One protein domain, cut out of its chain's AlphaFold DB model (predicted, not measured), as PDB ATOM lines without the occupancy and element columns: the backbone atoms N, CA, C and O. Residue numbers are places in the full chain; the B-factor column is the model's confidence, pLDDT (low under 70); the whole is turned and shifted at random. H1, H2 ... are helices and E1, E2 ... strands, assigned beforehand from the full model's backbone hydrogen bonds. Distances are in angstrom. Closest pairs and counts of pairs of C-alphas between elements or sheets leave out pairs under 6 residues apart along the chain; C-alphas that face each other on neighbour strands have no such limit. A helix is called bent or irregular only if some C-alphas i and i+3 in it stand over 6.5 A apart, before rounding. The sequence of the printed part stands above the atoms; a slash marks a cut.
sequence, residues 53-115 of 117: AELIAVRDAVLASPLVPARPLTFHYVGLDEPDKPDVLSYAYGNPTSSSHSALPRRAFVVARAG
ATOM      1  N   ALA A  53      -8.013 -32.876 -38.741       96.06
ATOM      2  CA  ALA A  53      -7.065 -32.722 -37.640       96.06
ATOM      3  C   ALA A  53      -7.495 -33.521 -36.399       96.06
ATOM      4  O   ALA A  53      -6.665 -34.179 -35.774       96.06
ATOM      5  N   GLU A  54      -8.792 -33.523 -36.078       96.56
ATOM      6  CA  GLU A  54      -9.339 -34.327 -34.981       96.56
ATOM      7  C   GLU A  54      -9.211 -35.827 -35.265       96.56
ATOM      8  O   GLU A  54      -8.805 -36.574 -34.383       96.56
ATOM      9  N   LEU A  55      -9.463 -36.282 -36.497       97.38
ATOM     10  CA  LEU A  55      -9.274 -37.691 -36.870       97.38
ATOM     11  C   LEU A  55      -7.814 -38.146 -36.707       97.38
ATOM     12  O   LEU A  55      -7.563 -39.258 -36.236       97.38
ATOM     13  N   ILE A  56      -6.849 -37.288 -37.053       97.69
ATOM     14  CA  ILE A  56      -5.420 -37.550 -36.822       97.69
ATOM     15  C   ILE A  56      -5.128 -37.619 -35.320       97.69
ATOM     16  O   ILE A  56      -4.507 -38.580 -34.870       97.69
ATOM     17  N   ALA A  57      -5.624 -36.658 -34.537       97.19
ATOM     18  CA  ALA A  57      -5.430 -36.641 -33.089       97.19
ATOM     19  C   ALA A  57      -6.021 -37.889 -32.411       97.19
ATOM     20  O   ALA A  57      -5.382 -38.482 -31.545       97.19
ATOM     21  N   VAL A  58      -7.204 -38.334 -32.845       96.94
ATOM     22  CA  VAL A  58      -7.845 -39.565 -32.363       96.94
ATOM     23  C   VAL A  58      -6.996 -40.787 -32.692       96.94
ATOM     24  O   VAL A  58      -6.737 -41.608 -31.812       96.94
ATOM     25  N   ARG A  59      -6.519 -40.906 -33.938       95.19
ATOM     26  CA  ARG A  59      -5.616 -41.992 -34.338       95.19
ATOM     27  C   ARG A  59      -4.377 -42.017 -33.447       95.19
ATOM     28  O   ARG A  59      -4.026 -43.071 -32.923       95.19
ATOM     29  N   ASP A  60      -3.728 -40.874 -33.275       95.81
ATOM     30  CA  ASP A  60      -2.472 -40.775 -32.538       95.81
ATOM     31  C   ASP A  60      -2.680 -41.086 -31.046       95.81
ATOM     32  O   ASP A  60      -1.902 -41.843 -30.467       95.81
ATOM     33  N   ALA A  61      -3.783 -40.619 -30.452       95.31
ATOM     34  CA  ALA A  61      -4.177 -40.957 -29.085       95.31
ATOM     35  C   ALA A  61      -4.420 -42.464 -28.898       95.31
ATOM     36  O   ALA A  61      -3.930 -43.057 -27.936       95.31
ATOM     37  N   VAL A  62      -5.128 -43.113 -29.831       94.00
ATOM     38  CA  VAL A  62      -5.365 -44.565 -29.786       94.00
ATOM     39  C   VAL A  62      -4.052 -45.339 -29.924       94.00
ATOM     40  O   VAL A  62      -3.823 -46.291 -29.182       94.00
ATOM     41  N   LEU A  63      -3.161 -44.923 -30.828       91.31
ATOM     42  CA  LEU A  63      -1.865 -45.576 -31.034       91.31
ATOM     43  C   LEU A  63      -0.877 -45.349 -29.884       91.31
ATOM     44  O   LEU A  63       0.033 -46.163 -29.721       91.31
ATOM     45  N   ALA A  64      -1.024 -44.268 -29.122       92.62
ATOM     46  CA  ALA A  64      -0.236 -43.992 -27.924       92.62
ATOM     47  C   ALA A  64      -0.779 -44.705 -26.672       92.62
ATOM     48  O   ALA A  64      -0.081 -44.787 -25.662       92.62
ATOM     49  N   SER A  65      -2.011 -45.221 -26.722       90.62
ATOM     50  CA  SER A  65      -2.655 -45.844 -25.568       90.62
ATOM     51  C   SER A  65      -1.964 -47.158 -25.170       90.62
ATOM     52  O   SER A  65      -1.872 -48.077 -25.988       90.62
ATOM     53  N   PRO A  66      -1.551 -47.320 -23.898       87.44
ATOM     54  CA  PRO A  66      -0.959 -48.567 -23.409       87.44
ATOM     55  C   PRO A  66      -1.981 -49.713 -23.340       87.44
ATOM     56  O   PRO A  66      -1.600 -50.876 -23.228       87.44
ATOM     57  N   LEU A  67      -3.278 -49.395 -23.418       83.94
ATOM     58  CA  LEU A  67      -4.378 -50.363 -23.400       83.94
ATOM     59  C   LEU A  67      -4.592 -51.055 -24.752       83.94
ATOM     60  O   LEU A  67      -5.423 -51.954 -24.849       83.94
ATOM     61  N   VAL A  68      -3.850 -50.656 -25.789       82.88
ATOM     62  CA  VAL A  68      -3.899 -51.260 -27.125       82.88
ATOM     63  C   VAL A  68      -2.584 -52.015 -27.379       82.88
ATOM     64  O   VAL A  68      -1.700 -51.521 -28.080       82.88
ATOM     65  N   PRO A  69      -2.406 -53.214 -26.787       70.94
ATOM     66  CA  PRO A  69      -1.124 -53.920 -26.802       70.94
ATOM     67  C   PRO A  69      -0.799 -54.569 -28.153       70.94
ATOM     68  O   PRO A  69       0.366 -54.813 -28.457       70.94
ATOM     69  N   ALA A  70      -1.813 -54.875 -28.966       72.81
ATOM     70  CA  ALA A  70      -1.654 -55.658 -30.182       72.81
ATOM     71  C   ALA A  70      -1.686 -54.778 -31.441       72.81
ATOM     72  O   ALA A  70      -2.595 -53.974 -31.652       72.81
ATOM     73  N   ARG A  71      -0.683 -54.972 -32.302       83.44
ATOM     74  CA  ARG A  71      -0.574 -54.375 -33.640       83.44
ATOM     75  C   ARG A  71      -0.499 -55.500 -34.684       83.44
ATOM     76  O   ARG A  71       0.040 -56.557 -34.360       83.44
ATOM     77  N   PRO A  72      -0.998 -55.299 -35.918       87.69
ATOM     78  CA  PRO A  72      -1.578 -54.065 -36.464       87.69
ATOM     79  C   PRO A  72      -3.005 -53.795 -35.958       87.69
ATOM     80  O   PRO A  72      -3.712 -54.718 -35.553       87.69
ATOM     81  N   LEU A  73      -3.401 -52.518 -35.975       89.88
ATOM     82  CA  LEU A  73      -4.720 -52.041 -35.560       89.88
ATOM     83  C   LEU A  73      -5.501 -51.544 -36.783       89.88
ATOM     84  O   LEU A  73      -5.008 -50.687 -37.517       89.88
ATOM     85  N   THR A  74      -6.718 -52.047 -36.968       91.81
ATOM     86  CA  THR A  74      -7.638 -51.628 -38.031       91.81
ATOM     87  C   THR A  74      -8.786 -50.834 -37.422       91.81
ATOM     88  O   THR A  74      -9.504 -51.343 -36.565       91.81
ATOM     89  N   PHE A  75      -8.972 -49.588 -37.855       93.44
ATOM     90  CA  PHE A  75     -10.097 -48.752 -37.438       93.44
ATOM     91  C   PHE A  75     -11.319 -49.098 -38.294       93.44
ATOM     92  O   PHE A  75     -11.290 -48.924 -39.509       93.44
ATOM     93  N   HIS A  76     -12.382 -49.597 -37.667       94.56
ATOM     94  CA  HIS A  76     -13.647 -49.909 -38.339       94.56
ATOM     95  C   HIS A  76     -14.633 -48.745 -38.269       94.56
ATOM     96  O   HIS A  76     -15.438 -48.560 -39.177       94.56
ATOM     97  N   TYR A  77     -14.566 -47.958 -37.196       96.25
ATOM     98  CA  TYR A  77     -15.388 -46.774 -37.013       96.25
ATOM     99  C   TYR A  77     -14.629 -45.726 -36.208       96.25
ATOM    100  O   TYR A  77     -13.984 -46.048 -35.207       96.25
ATOM    101  N   VAL A  78     -14.740 -44.475 -36.643       97.38
ATOM    102  CA  VAL A  78     -14.317 -43.292 -35.896       97.38
ATOM    103  C   VAL A  78     -15.412 -42.254 -36.074       97.38
ATOM    104  O   VAL A  78     -15.701 -41.852 -37.200       97.38
ATOM    105  N   GLY A  79     -16.029 -41.844 -34.975       96.56
ATOM    106  CA  GLY A  79     -17.126 -40.888 -34.987       96.56
ATOM    107  C   GLY A  79     -17.071 -39.950 -33.799       96.56
ATOM    108  O   GLY A  79     -16.335 -40.185 -32.842       96.56
ATOM    109  N   LEU A  80     -17.839 -38.871 -33.888       96.38
ATOM    110  CA  LEU A  80     -18.043 -37.966 -32.770       96.38
ATOM    111  C   LEU A  80     -18.773 -38.728 -31.654       96.38
ATOM    112  O   LEU A  80     -19.803 -39.349 -31.904       96.38
ATOM    113  N   ASP A  81     -18.225 -38.692 -30.444       96.31
ATOM    114  CA  ASP A  81     -18.957 -39.109 -29.251       96.31
ATOM    115  C   ASP A  81     -19.840 -37.933 -28.839       96.31
ATOM    116  O   ASP A  81     -19.340 -36.893 -28.400       96.31
ATOM    117  N   GLU A  82     -21.138 -38.066 -29.104       93.06
ATOM    118  CA  GLU A  82     -22.085 -36.970 -28.950       93.06
ATOM    119  C   GLU A  82     -22.130 -36.486 -27.489       93.06
ATOM    120  O   GLU A  82     -22.174 -37.297 -26.560       93.06
ATOM    121  N   PRO A  83     -22.110 -35.161 -27.258       92.56
ATOM    122  CA  PRO A  83     -22.207 -34.608 -25.914       92.56
ATOM    123  C   PRO A  83     -23.566 -34.907 -25.274       92.56
ATOM    124  O   PRO A  83     -24.592 -35.027 -25.950       92.56
ATOM    125  N   ASP A  84     -23.584 -34.955 -23.942       92.88
ATOM    126  CA  ASP A  84     -24.797 -35.229 -23.185       92.88
ATOM    127  C   ASP A  84     -25.851 -34.135 -23.414       92.88
ATOM    128  O   ASP A  84     -25.571 -32.934 -23.428       92.88
ATOM    129  N   LYS A  85     -27.113 -34.551 -23.553       91.94
ATOM    130  CA  LYS A  85     -28.250 -33.646 -23.780       91.94
ATOM    131  C   LYS A  85     -28.290 -32.419 -22.848       91.94
ATOM    132  O   LYS A  85     -28.510 -31.325 -23.371       91.94
ATOM    133  N   PRO A  86     -28.134 -32.530 -21.510       91.56
ATOM    134  CA  PRO A  86     -28.141 -31.350 -20.640       91.56
ATOM    135  C   PRO A  86     -27.026 -30.351 -20.972       91.56
ATOM    136  O   PRO A  86     -27.259 -29.142 -20.895       91.56
ATOM    137  N   ASP A  87     -25.860 -30.826 -21.402       88.62
ATOM    138  CA  ASP A  87     -24.723 -29.975 -21.752       88.62
ATOM    139  C   ASP A  87     -24.980 -29.239 -23.067       88.62
ATOM    140  O   ASP A  87     -24.741 -28.038 -23.168       88.62
ATOM    141  N   VAL A  88     -25.574 -29.921 -24.051       89.56
ATOM    142  CA  VAL A  88     -26.008 -29.306 -25.316       89.56
ATOM    143  C   VAL A  88     -27.061 -28.229 -25.079       89.56
ATOM    144  O   VAL A  88     -26.978 -27.148 -25.657       89.56
ATOM    145  N   LEU A  89     -28.044 -28.495 -24.213       89.19
ATOM    146  CA  LEU A  89     -29.063 -27.506 -23.859       89.19
ATOM    147  C   LEU A  89     -28.443 -26.301 -23.144       89.19
ATOM    148  O   LEU A  89     -28.807 -25.163 -23.433       89.19
ATOM    149  N   SER A  90     -27.480 -26.542 -22.254       87.56
ATOM    150  CA  SER A  90     -26.751 -25.483 -21.553       87.56
ATOM    151  C   SER A  90     -25.879 -24.659 -22.502       87.56
ATOM    152  O   SER A  90     -25.803 -23.447 -22.349       87.56
ATOM    153  N   TYR A  91     -25.272 -25.279 -23.513       85.75
ATOM    154  CA  TYR A  91     -24.529 -24.587 -24.567       85.75
ATOM    155  C   TYR A  91     -25.442 -23.758 -25.481       85.75
ATOM    156  O   TYR A  91     -25.101 -22.635 -25.829       85.75
ATOM    157  N   ALA A  92     -26.604 -24.291 -25.868       86.75
ATOM    158  CA  ALA A  92     -27.507 -23.633 -26.815       86.75
ATOM    159  C   ALA A  92     -28.308 -22.476 -26.195       86.75
ATOM    160  O   ALA A  92     -28.624 -21.506 -26.880       86.75
ATOM    161  N   TYR A  93     -28.666 -22.598 -24.913       87.75
ATOM    162  CA  TYR A  93     -29.547 -21.651 -24.219       87.75
ATOM    163  C   TYR A  93     -28.881 -20.960 -23.020       87.75
ATOM    164  O   TYR A  93     -29.529 -20.185 -22.315       87.75
ATOM    165  N   GLY A  94     -27.605 -21.247 -22.761       79.19
ATOM    166  CA  GLY A  94     -26.837 -20.641 -21.681       79.19
ATOM    167  C   GLY A  94     -26.523 -19.171 -21.933       79.19
ATOM    168  O   GLY A  94     -26.583 -18.660 -23.047       79.19
ATOM    169  N   ASN A  95     -26.152 -18.463 -20.870       76.88
ATOM    170  CA  ASN A  95     -25.754 -17.066 -20.978       76.88
ATOM    171  C   ASN A  95     -24.384 -16.951 -21.693       76.88
ATOM    172  O   ASN A  95     -23.417 -17.523 -21.187       76.88
ATOM    173  N   PRO A  96     -24.238 -16.209 -22.808       66.19
ATOM    174  CA  PRO A  96     -22.995 -16.128 -23.597       66.19
ATOM    175  C   PRO A  96     -21.791 -15.553 -22.853       66.19
ATOM    176  O   PRO A  96     -20.654 -15.771 -23.257       66.19
ATOM    177  N   THR A  97     -22.020 -14.855 -21.741       64.94
ATOM    178  CA  THR A  97     -20.956 -14.336 -20.871       64.94
ATOM    179  C   THR A  97     -20.632 -15.253 -19.690       64.94
ATOM    180  O   THR A  97     -19.755 -14.939 -18.889       64.94
ATOM    181  N   SER A  98     -21.329 -16.386 -19.559       60.28
ATOM    182  CA  SER A  98     -21.052 -17.384 -18.526       60.28
ATOM    183  C   SER A  98     -19.927 -18.320 -18.959       60.28
ATOM    184  O   SER A  98     -19.834 -18.709 -20.120       60.28
ATOM    185  N   SER A  99     -19.101 -18.750 -18.002       55.78
ATOM    186  CA  SER A  99     -18.065 -19.764 -18.228       55.78
ATOM    187  C   SER A  99     -18.627 -21.095 -18.743       55.78
ATOM    188  O   SER A  99     -17.885 -21.868 -19.329       55.78
ATOM    189  N   SER A 100     -19.927 -21.358 -18.565       52.62
ATOM    190  CA  SER A 100     -20.649 -22.511 -19.125       52.62
ATOM    191  C   SER A 100     -20.928 -22.416 -20.626       52.62
ATOM    192  O   SER A 100     -21.242 -23.429 -21.238       52.62
ATOM    193  N   HIS A 101     -20.778 -21.237 -21.236       58.25
ATOM    194  CA  HIS A 101     -20.770 -21.105 -22.694       58.25
ATOM    195  C   HIS A 101     -19.394 -21.448 -23.300       58.25
ATOM    196  O   HIS A 101     -19.190 -21.275 -24.503       58.25
ATOM    197  N   SER A 102     -18.446 -21.934 -22.478       62.16
ATOM    198  CA  SER A 102     -17.201 -22.532 -22.958       62.16
ATOM    199  C   SER A 102     -17.512 -23.655 -23.939       62.16
ATOM    200  O   SER A 102     -18.449 -24.422 -23.718       62.16
ATOM    201  N   ALA A 103     -16.711 -23.767 -24.998       73.50
ATOM    202  CA  ALA A 103     -16.850 -24.824 -25.988       73.50
ATOM    203  C   ALA A 103     -16.987 -26.197 -25.320       73.50
ATOM    204  O   ALA A 103     -16.136 -26.590 -24.517       73.50
ATOM    205  N   LEU A 104     -18.068 -26.908 -25.649       85.44
ATOM    206  CA  LEU A 104     -18.269 -28.272 -25.180       85.44
ATOM    207  C   LEU A 104     -17.074 -29.135 -25.612       85.44
ATOM    208  O   LEU A 104     -16.663 -29.046 -26.775       85.44
ATOM    209  N   PRO A 105     -16.504 -29.963 -24.715       88.06
ATOM    210  CA  PRO A 105     -15.430 -30.869 -25.085       88.06
ATOM    211  C   PRO A 105     -15.865 -31.772 -26.240       88.06
ATOM    212  O   PRO A 105     -16.863 -32.484 -26.141       88.06
ATOM    213  N   ARG A 106     -15.099 -31.762 -27.330       92.31
ATOM    214  CA  ARG A 106     -15.334 -32.639 -28.477       92.31
ATOM    215  C   ARG A 106     -14.622 -33.965 -28.242       92.31
ATOM    216  O   ARG A 106     -13.399 -34.006 -28.117       92.31
ATOM    217  N   ARG A 107     -15.401 -35.040 -28.128       94.88
ATOM    218  CA  ARG A 107     -14.919 -36.403 -27.871       94.88
ATOM    219  C   ARG A 107     -15.139 -37.270 -29.105       94.88
ATOM    220  O   ARG A 107     -15.977 -36.960 -29.947       94.88
ATOM    221  N   ALA A 108     -14.388 -38.358 -29.219       97.06
ATOM    222  CA  ALA A 108     -14.537 -39.308 -30.315       97.06
ATOM    223  C   ALA A 108     -14.733 -40.727 -29.789       97.06
ATOM    224  O   ALA A 108     -14.054 -41.153 -28.853       97.06
ATOM    225  N   PHE A 109     -15.623 -41.466 -30.443       96.81
ATOM    226  CA  PHE A 109     -15.836 -42.887 -30.234       96.81
ATOM    227  C   PHE A 109     -15.140 -43.682 -31.339       96.81
ATOM    228  O   PHE A 109     -15.275 -43.382 -32.529       96.81
ATOM    229  N   VAL A 110     -14.386 -44.708 -30.944       96.50
ATOM    230  CA  VAL A 110     -13.570 -45.513 -31.856       96.50
ATOM    231  C   VAL A 110     -13.889 -46.990 -31.685       96.50
ATOM    232  O   VAL A 110     -13.783 -47.531 -30.586       96.50
ATOM    233  N   VAL A 111     -14.189 -47.661 -32.798       94.94
ATOM    234  CA  VAL A 111     -14.213 -49.124 -32.884       94.94
ATOM    235  C   VAL A 111     -13.031 -49.554 -33.734       94.94
ATOM    236  O   VAL A 111     -12.963 -49.250 -34.928       94.94
ATOM    237  N   ALA A 112     -12.094 -50.268 -33.121       92.50
ATOM    238  CA  ALA A 112     -10.908 -50.771 -33.792       92.50
ATOM    239  C   ALA A 112     -10.627 -52.221 -33.395       92.50
ATOM    240  O   ALA A 112     -10.941 -52.648 -32.283       92.50
ATOM    241  N   ARG A 113     -10.024 -52.977 -34.312       90.06
ATOM    242  CA  ARG A 113      -9.648 -54.374 -34.113       90.06
ATOM    243  C   ARG A 113      -8.140 -54.530 -34.178       90.06
ATOM    244  O   ARG A 113      -7.499 -54.070 -35.121       90.06
ATOM    245  N   ALA A 114      -7.583 -55.208 -33.185       87.62
ATOM    246  CA  ALA A 114      -6.178 -55.575 -33.166       87.62
ATOM    247  C   ALA A 114      -5.955 -56.967 -33.779       87.62
ATOM    248  O   ALA A 114      -6.818 -57.840 -33.680       87.62
ATOM    249  N   GLY A 115      -4.787 -57.179 -34.388       80.56
ATOM    250  CA  GLY A 115      -4.374 -58.480 -34.933       80.56
ATOM    251  C   GLY A 115      -4.598 -58.667 -36.439       80.56
ATOM    252  O   GLY A 115      -4.395 -59.769 -36.936       80.56
TER     253      GLY A 115
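What this domain is: This is residues 53 to 115 of the 117 residues of the protein "Amine oxidase" of Hordeum vulgare subsp. vulgare (UniProt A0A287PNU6). A bent ribbon of two antiparallel strands, E1 and E2, has helix H1 over one face, while H2 and the loop of residues 94 to 106 extend the rod beyond one end of the ribbon. The printed part has 63 residues, with two named helices and two named strands in the order H1, E1, H2, E2, a mixed class. It is only just loose, close to extended, with a radius of gyration of the C-alphas of 15.8 A and spans of 48 by 20 by 17 A.

Where its parts are: H1, residues 53 to 64, begins at C-alpha 53 (-7.065, -32.722, -37.640) and is 16.4 A long. E1, residues 73 to 81, measures 20.2 A and bends by 66 degrees at residue 76. H2 is residues 85 to 93, 12.1 A. E2, residues 107 to 114, measures 21.7 A and ends at C-alpha 114 (-6.178, -55.575, -33.166).

How they stand to each other: E1 and E2 are antiparallel at 162 degrees, with N 74 and O 113 2.8 A apart, within hydrogen-bond range. The closest C-alphas of H1 and E2, Val 58 and Ala 108, are 7.0 A apart; those of H1 and E1, Leu 55 and Val 78, 7.6 A. H1 and H2 are apart. Every O i to N i+4 pair is within hydrogen-bond range in H1 and H2.

The domain as a whole: The C-alphas farthest apart, Thr 97 and Gly 115, are 49.2 A apart. The printed part has no cut. The link from H2 to E2 is long, 13 residues; pLDDT is under 70 at residues 96 to 102.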